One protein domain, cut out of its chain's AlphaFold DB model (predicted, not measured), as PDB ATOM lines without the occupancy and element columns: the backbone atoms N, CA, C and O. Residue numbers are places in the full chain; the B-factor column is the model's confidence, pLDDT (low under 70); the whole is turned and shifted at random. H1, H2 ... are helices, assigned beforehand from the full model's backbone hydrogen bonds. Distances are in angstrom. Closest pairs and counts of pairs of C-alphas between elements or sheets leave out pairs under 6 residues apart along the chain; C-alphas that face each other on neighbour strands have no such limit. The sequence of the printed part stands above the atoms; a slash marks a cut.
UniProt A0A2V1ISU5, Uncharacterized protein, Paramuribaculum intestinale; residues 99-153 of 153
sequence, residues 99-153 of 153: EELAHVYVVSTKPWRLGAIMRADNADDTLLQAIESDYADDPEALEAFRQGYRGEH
ATOM      1  N   GLU A  99       7.120   0.857  25.582       96.75
ATOM      2  CA  GLU A  99       6.719   2.006  26.401       96.75
ATOM      3  C   GLU A  99       7.873   2.990  26.611       96.75
ATOM      4  O   GLU A  99       7.707   4.194  26.432       96.75
ATOM      5  N   GLU A 100       9.068   2.488  26.936       97.31
ATOM      6  CA  GLU A 100      10.253   3.337  27.091       97.31
ATOM      7  C   GLU A 100      10.630   4.016  25.770       97.31
ATOM      8  O   GLU A 100      10.978   5.197  25.748       97.31
ATOM      9  N   LEU A 101      10.547   3.277  24.661       96.19
ATOM     10  CA  LEU A 101      10.829   3.810  23.334       96.19
ATOM     11  C   LEU A 101       9.799   4.867  22.918       96.19
ATOM     12  O   LEU A 101      10.180   5.927  22.417       96.19
ATOM     13  N   ALA A 102       8.510   4.603  23.154       97.12
ATOM     14  CA  ALA A 102       7.436   5.558  22.909       97.12
ATOM     15  C   ALA A 102       7.675   6.863  23.671       97.12
ATOM     16  O   ALA A 102       7.669   7.933  23.060       97.12
ATOM     17  N   HIS A 103       7.977   6.775  24.966       97.50
ATOM     18  CA  HIS A 103       8.253   7.940  25.798       97.50
ATOM     19  C   HIS A 103       9.444   8.758  25.275       97.50
ATOM     20  O   HIS A 103       9.339   9.970  25.067       97.50
ATOM     21  N   VAL A 104      10.564   8.094  24.954       97.19
ATOM     22  CA  VAL A 104      11.749   8.744  24.363       97.19
ATOM     23  C   VAL A 104      11.385   9.500  23.083       97.19
ATOM     24  O   VAL A 104      11.823  10.640  22.889       97.19
ATOM     25  N   TYR A 105      10.567   8.912  22.210       96.38
ATOM     26  CA  TYR A 105      10.110   9.572  20.989       96.38
ATOM     27  C   TYR A 105       9.175  10.753  21.252       96.38
ATOM     28  O   TYR A 105       9.350  11.811  20.640       96.38
ATOM     29  N   VAL A 106       8.215  10.606  22.165       96.31
ATOM     30  CA  VAL A 106       7.267  11.667  22.529       96.31
ATOM     31  C   VAL A 106       7.983  12.881  23.111       96.31
ATOM     32  O   VAL A 106       7.695  14.022  22.736       96.31
ATOM     33  N   VAL A 107       8.961  12.653  23.984       95.44
ATOM     34  CA  VAL A 107       9.715  13.739  24.610       95.44
ATOM     35  C   VAL A 107      10.631  14.444  23.604       95.44
ATOM     36  O   VAL A 107      10.702  15.674  23.580       95.44
ATOM     37  N   SER A 108      11.319  13.688  22.746       94.69
ATOM     38  CA  SER A 108      12.341  14.232  21.837       94.69
ATOM     39  C   SER A 108      11.789  14.835  20.540       94.69
ATOM     40  O   SER A 108      12.500  15.579  19.860       94.69
ATOM     41  N   THR A 109      10.530  14.558  20.184       94.94
ATOM     42  CA  THR A 109       9.961  14.910  18.873       94.94
ATOM     43  C   THR A 109       8.661  15.709  19.007       94.94
ATOM     44  O   THR A 109       7.935  15.622  19.994       94.94
ATOM     45  N   LYS A 110       8.354  16.563  18.021       95.00
ATOM     46  CA  LYS A 110       7.041  17.232  17.955       95.00
ATOM     47  C   LYS A 110       5.957  16.217  17.555       95.00
ATOM     48  O   LYS A 110       6.227  15.444  16.636       95.00
ATOM     49  N   PRO A 111       4.737  16.265  18.120       96.88
ATOM     50  CA  PRO A 111       3.735  15.214  17.916       96.88
ATOM     51  C   PRO A 111       3.407  14.929  16.444       96.88
ATOM     52  O   PRO A 111       3.543  13.796  15.994       96.88
ATOM     53  N   TRP A 112       3.093  15.960  15.649       97.00
ATOM     54  CA  TRP A 112       2.798  15.799  14.216       97.00
ATOM     55  C   TRP A 112       3.956  15.176  13.429       97.00
ATOM     56  O   TRP A 112       3.752  14.345  12.546       97.00
ATOM     57  N   ARG A 113       5.195  15.552  13.768       95.81
ATOM     58  CA  ARG A 113       6.392  15.035  13.106       95.81
ATOM     59  C   ARG A 113       6.632  13.585  13.500       95.81
ATOM     60  O   ARG A 113       7.008  12.794  12.645       95.81
ATOM     61  N   LEU A 114       6.390  13.243  14.763       96.69
ATOM     62  CA  LEU A 114       6.463  11.869  15.238       96.69
ATOM     63  C   LEU A 114       5.461  10.986  14.487       96.69
ATOM     64  O   LEU A 114       5.849   9.937  13.989       96.69
ATOM     65  N   GLY A 115       4.219  11.445  14.315       97.50
ATOM     66  CA  GLY A 115       3.212  10.731  13.524       97.50
ATOM     67  C   GLY A 115       3.674  10.467  12.090       97.50
ATOM     68  O   GLY A 115       3.606   9.334  11.614       97.50
ATOM     69  N   ALA A 116       4.226  11.484  11.422       96.56
ATOM     70  CA  ALA A 116       4.754  11.340  10.066       96.56
ATOM     71  C   ALA A 116       5.931  10.345   9.981       96.56
ATOM     72  O   ALA A 116       5.998   9.566   9.030       96.56
ATOM     73  N   ILE A 117       6.828  10.337  10.976       95.62
ATOM     74  CA  ILE A 117       7.939   9.371  11.062       95.62
ATOM     75  C   ILE A 117       7.394   7.955  11.264       95.62
ATOM     76  O   ILE A 117       7.735   7.067  10.492       95.62
ATOM     77  N   MET A 118       6.498   7.748  12.235       97.12
ATOM     78  CA  MET A 118       5.916   6.428  12.511       97.12
ATOM     79  C   MET A 118       5.184   5.858  11.289       97.12
ATOM     80  O   MET A 118       5.271   4.662  11.014       97.12
ATOM     81  N   ARG A 119       4.509   6.716  10.513       95.62
ATOM     82  CA  ARG A 119       3.904   6.335   9.231       95.62
ATOM     83  C   ARG A 119       4.961   5.902   8.214       95.62
ATOM     84  O   ARG A 119       4.794   4.870   7.572       95.62
ATOM     85  N   ALA A 120       6.012   6.700   8.030       94.88
ATOM     86  CA  ALA A 120       7.069   6.414   7.059       94.88
ATOM     87  C   ALA A 120       7.822   5.114   7.386       94.88
ATOM     88  O   ALA A 120       8.135   4.341   6.479       94.88
ATOM     89  N   ASP A 121       8.040   4.854   8.673       92.88
ATOM     90  CA  ASP A 121       8.765   3.684   9.168       92.88
ATOM     91  C   ASP A 121       7.887   2.424   9.267       92.88
ATOM     92  O   ASP A 121       8.405   1.347   9.550       92.88
ATOM     93  N   ASN A 122       6.579   2.525   8.984       93.12
ATOM     94  CA  ASN A 122       5.597   1.455   9.200       93.12
ATOM     95  C   ASN A 122       5.685   0.889  10.627       93.12
ATOM     96  O   ASN A 122       5.815  -0.324  10.816       93.12
ATOM     97  N   ALA A 123       5.665   1.786  11.618       92.81
ATOM     98  CA  ALA A 123       5.702   1.417  13.027       92.81
ATOM     99  C   ALA A 123       4.596   0.404  13.361       92.81
ATOM    100  O   ALA A 123       3.475   0.512  12.861       92.81
ATOM    101  N   ASP A 124       4.920  -0.577  14.202       93.88
ATOM    102  CA  ASP A 124       3.953  -1.586  14.617       93.88
ATOM    103  C   ASP A 124       2.899  -1.023  15.587       93.88
ATOM    104  O   ASP A 124       3.111  -0.018  16.274       93.88
ATOM    105  N   ASP A 125       1.761  -1.716  15.668       96.44
ATOM    106  CA  ASP A 125       0.615  -1.303  16.482       96.44
ATOM    107  C   ASP A 125       0.945  -1.184  17.981       96.44
ATOM    108  O   ASP A 125       0.337  -0.370  18.676       96.44
ATOM    109  N   THR A 126       1.918  -1.955  18.486       97.25
ATOM    110  CA  THR A 126       2.302  -1.922  19.910       97.25
ATOM    111  C   THR A 126       2.971  -0.595  20.236       97.25
ATOM    112  O   THR A 126       2.608   0.065  21.212       97.25
ATOM    113  N   LEU A 127       3.918  -0.172  19.398       96.19
ATOM    114  CA  LEU A 127       4.592   1.112  19.556       96.19
ATOM    115  C   LEU A 127       3.619   2.284  19.367       96.19
ATOM    116  O   LEU A 127       3.665   3.244  20.136       96.19
ATOM    117  N   LEU A 128       2.712   2.203  18.388       97.75
ATOM    118  CA  LEU A 128       1.689   3.230  18.174       97.75
ATOM    119  C   LEU A 128       0.780   3.382  19.400       97.75
ATOM    120  O   LEU A 128       0.571   4.499  19.870       97.75
ATOM    121  N   GLN A 129       0.294   2.272  19.960       98.12
ATOM    122  CA  GLN A 129      -0.539   2.289  21.163       98.12
ATOM    123  C   GLN A 129       0.209   2.862  22.376       98.12
ATOM    124  O   GLN A 129      -0.379   3.605  23.168       98.12
ATOM    125  N   ALA A 130       1.499   2.551  22.522       98.06
ATOM    126  CA  ALA A 130       2.331   3.106  23.584       98.06
ATOM    127  C   ALA A 130       2.513   4.630  23.433       98.06
ATOM    128  O   ALA A 130       2.381   5.355  24.417       98.06
ATOM    129  N   ILE A 131       2.724   5.133  22.210       98.00
ATOM    130  CA  ILE A 131       2.805   6.579  21.935       98.00
ATOM    131  C   ILE A 131       1.481   7.275  22.259       98.00
ATOM    132  O   ILE A 131       1.482   8.322  22.904       98.00
ATOM    133  N   GLU A 132       0.346   6.708  21.839       97.88
ATOM    134  CA  GLU A 132      -0.960   7.290  22.163       97.88
ATOM    135  C   GLU A 132      -1.221   7.315  23.674       97.88
ATOM    136  O   GLU A 132      -1.793   8.279  24.182       97.88
ATOM    137  N   SER A 133      -0.765   6.284  24.389       97.19
ATOM    138  CA  SER A 133      -0.883   6.202  25.847       97.19
ATOM    139  C   SER A 133      -0.037   7.266  26.556       97.19
ATOM    140  O   SER A 133      -0.493   7.833  27.543       97.19
ATOM    141  N   ASP A 134       1.155   7.593  26.045       96.19
ATOM    142  CA  ASP A 134       2.008   8.656  26.609       96.19
ATOM    143  C   ASP A 134       1.398  10.062  26.416       96.19
ATOM    144  O   ASP A 134       1.579  10.957  27.242       96.19
ATOM    145  N   TYR A 135       0.595  10.254  25.363       96.19
ATOM    146  CA  TYR A 135      -0.190  11.474  25.149       96.19
ATOM    147  C   TYR A 135      -1.576  11.463  25.819       96.19
ATOM    148  O   TYR A 135      -2.353  12.387  25.578       96.19
ATOM    149  N   ALA A 136      -1.926  10.470  26.643       93.75
ATOM    150  CA  ALA A 136      -3.289  10.332  27.176       93.75
ATOM    151  C   ALA A 136      -3.794  11.585  27.921       93.75
ATOM    152  O   ALA A 136      -4.970  11.934  27.809       93.75
ATOM    153  N   ASP A 137      -2.896  12.288  28.617       93.31
ATOM    154  CA  ASP A 137      -3.199  13.516  29.364       93.31
ATOM    155  C   ASP A 137      -3.030  14.807  28.532       93.31
ATOM    156  O   ASP A 137      -3.202  15.911  29.048       93.31
ATOM    157  N   ASP A 138      -2.709  14.688  27.239       95.31
ATOM    158  CA  ASP A 138      -2.482  15.798  26.304       95.31
ATOM    159  C   ASP A 138      -3.251  15.566  24.982       95.31
ATOM    160  O   ASP A 138      -2.673  15.167  23.962       95.31
ATOM    161  N   PRO A 139      -4.584  15.795  24.976       95.94
ATOM    162  CA  PRO A 139      -5.433  15.505  23.818       95.94
ATOM    163  C   PRO A 139      -5.050  16.286  22.556       95.94
ATOM    164  O   PRO A 139      -5.242  15.791  21.445       95.94
ATOM    165  N   GLU A 140      -4.509  17.497  22.713       96.69
ATOM    166  CA  GLU A 140      -4.058  18.323  21.590       96.69
ATOM    167  C   GLU A 140      -2.823  17.710  20.921       96.69
ATOM    168  O   GLU A 140      -2.780  17.581  19.694       96.69
ATOM    169  N   ALA A 141      -1.835  17.273  21.710       96.44
ATOM    170  CA  ALA A 141      -0.671  16.578  21.179       96.44
ATOM    171  C   ALA A 141      -1.038  15.221  20.561       96.44
ATOM    172  O   ALA A 141      -0.519  14.888  19.490       96.44
ATOM    173  N   LEU A 142      -1.956  14.472  21.180       97.88
ATOM    174  CA  LEU A 142      -2.455  13.206  20.641       97.88
ATOM    175  C   LEU A 142      -3.098  13.393  19.262       97.88
ATOM    176  O   LEU A 142      -2.798  12.650  18.326       97.88
ATOM    177  N   GLU A 143      -3.961  14.399  19.110       98.06
ATOM    178  CA  GLU A 143      -4.595  14.681  17.822       98.06
ATOM    179  C   GLU A 143      -3.568  15.132  16.777       98.06
ATOM    180  O   GLU A 143      -3.581  14.636  15.650       98.06
ATOM    181  N   ALA A 144      -2.614  15.990  17.150       97.75
ATOM    182  CA  ALA A 144      -1.535  16.390  16.249       97.75
ATOM    183  C   ALA A 144      -0.687  15.187  15.791       97.75
ATOM    184  O   ALA A 144      -0.331  15.095  14.614       97.75
ATOM    185  N   PHE A 145      -0.389  14.239  16.687       98.19
ATOM    186  CA  PHE A 145       0.266  12.976  16.337       98.19
ATOM    187  C   PHE A 145      -0.561  12.168  15.329       98.19
ATOM    188  O   PHE A 145      -0.038  11.775  14.282       98.19
ATOM    189  N   ARG A 146      -1.860  11.984  15.585       97.94
ATOM    190  CA  ARG A 146      -2.771  11.246  14.694       97.94
ATOM    191  C   ARG A 146      -2.909  11.895  13.320       97.94
ATOM    192  O   ARG A 146      -2.946  11.179  12.321       97.94
ATOM    193  N   GLN A 147      -2.967  13.223  13.242       97.62
ATOM    194  CA  GLN A 147      -2.969  13.957  11.970       97.62
ATOM    195  C   GLN A 147      -1.691  13.684  11.176       97.62
ATOM    196  O   GLN A 147      -1.754  13.309  10.004       97.62
ATOM    197  N   GLY A 148      -0.532  13.750  11.838       96.94
ATOM    198  CA  GLY A 148       0.739  13.422  11.201       96.94
ATOM    199  C   GLY A 148       0.830  11.978  10.721       96.94
ATOM    200  O   GLY A 148       1.297  11.729   9.611       96.94
ATOM    201  N   TYR A 149       0.307  11.029  11.495       97.12
ATOM    202  CA  TYR A 149       0.242   9.626  11.084       97.12
ATOM    203  C   TYR A 149      -0.688   9.415   9.875       97.12
ATOM    204  O   TYR A 149      -0.372   8.661   8.949       97.12
ATOM    205  N   ARG A 150      -1.806  10.150   9.812       96.75
ATOM    206  CA  ARG A 150      -2.731  10.155   8.663       96.75
ATOM    207  C   ARG A 150      -2.191  10.897   7.436       96.75
ATOM    208  O   ARG A 150      -2.658  10.622   6.330       96.75
ATOM    209  N   GLY A 151      -1.144  11.708   7.591       92.12
ATOM    210  CA  GLY A 151      -0.575  12.531   6.519       92.12
ATOM    211  C   GLY A 151      -1.406  13.783   6.230       92.12
ATOM    212  O   GLY A 151      -1.410  14.272   5.105       92.12
ATOM    213  N   GLU A 152      -2.141  14.260   7.232       86.12
ATOM    214  CA  GLU A 152      -2.964  15.464   7.181       86.12
ATOM    215  C   GLU A 152      -2.151  16.613   7.802       86.12
ATOM    216  O   GLU A 152      -1.848  16.593   8.998       86.12
ATOM    217  N   HIS A 153      -1.731  17.574   6.977       61.31
ATOM    218  CA  HIS A 153      -0.942  18.746   7.373       61.31
ATOM    219  C   HIS A 153      -1.489  20.006   6.708       61.31
ATOM    220  O   HIS A 153      -1.784  19.933   5.492       61.31
TER     221      HIS A 153
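What this domain is: This is residues 99 to 153 of the 153 residues of an uncharacterized protein of Paramuribaculum intestinale (UniProt A0A2V1ISU5). Four short helices make a small compact body built of two touching pairs, H1 packed on H3 and H2 packed on H4, with the two pairs set close to each other. H2, H3 and H4 run roughly along one line, their centres making a triangle, with H3 pointing against the other two; H1 packs on H3 at a steep angle and stays away from H4. The printed part has 55 residues, with four named helices in the order H1, H2, H3, H4 and no named strand, and its class is all helix. It is compact, with a radius of gyration of the C-alphas of 9.7 A, and its rounded outline spans 26 by 23 by 18 A.

How they stand to each other: The first helix, H1, is residues 99 to 108, and H2, residues 111 to 120, follows it after a tight link of 2 residues. H1 and H2 are close but not clearly touching, with 2 pairs of C-alphas within 8 A; their closest C-alphas, those of Tyr 105 and Leu 114, are 7.2 A apart. They run opposite ways at a steep tilt of 59 degrees. A tight link of 4 residues leads to H3, residues 125 to 134. H3 touches H1, with 15 pairs of C-alphas within 8 A, and the closest C-alphas of the two, those of Ala 102 and Ile 131, are 4.8 A apart. H1 and H3 run the same way at a steep tilt of 59 degrees. H2 and H3 run opposite ways at a shallow tilt of 4 degrees, close but not clearly touching; their closest C-alphas, those of Met 118 and Leu 128, are 7.8 A apart. Another tight link of 4 residues leads to H4, residues 139 to 150. H4 touches H2, with 32 pairs of C-alphas within 8 A. Their closest C-alphas, those of Gly 115 and Tyr 149, are 4.0 A apart, and the two helices run the same way at a shallow tilt of 27 degrees. H3 and H4 are close but not clearly touching, with the C-alphas of Glu 132 and Leu 142 the closest at 6.3 A; they run opposite ways at a shallow tilt of 26 degrees. H1 and H4 are apart. In H1, H2, H3 and H4 every pair of backbone O of residue i and N of residue i+4 is within hydrogen-bond range.

Where its parts are: H1 begins at Glu 99, whose C-alpha stands at (6.719, 2.006, 26.401), and ends at Ser 108; it is 14.2 A from first to last C-alpha. H2, from Pro 111 to Ala 120, is 14.4 A long from first to last C-alpha. H3, from Asp 125 to Asp 134, measures 14.3 A in the same way and begins with C-alpha 125 at (0.615, -1.303, 16.482). H4, from Pro 139 to Arg 150, has 12 residues and is the longest helix by residues, 16.3 A from first to last C-alpha. It ends with C-alpha 150 at (-2.731, 10.155, 8.663), and residues 151 to 153 follow it.

The domain as a whole: The two C-alphas farthest apart in the domain, those of Glu 100 and His 153, are 27.4 A apart, and the first and last printed C-alphas, those of Glu 99 and His 153, are 26.5 A apart. The printed part has no cut and ends at residue 153, the chain's last residue. The three links between the helices are tight. The mean pLDDT of the printed part of this model is 95.4, and one printed residue, His 153, is under 70.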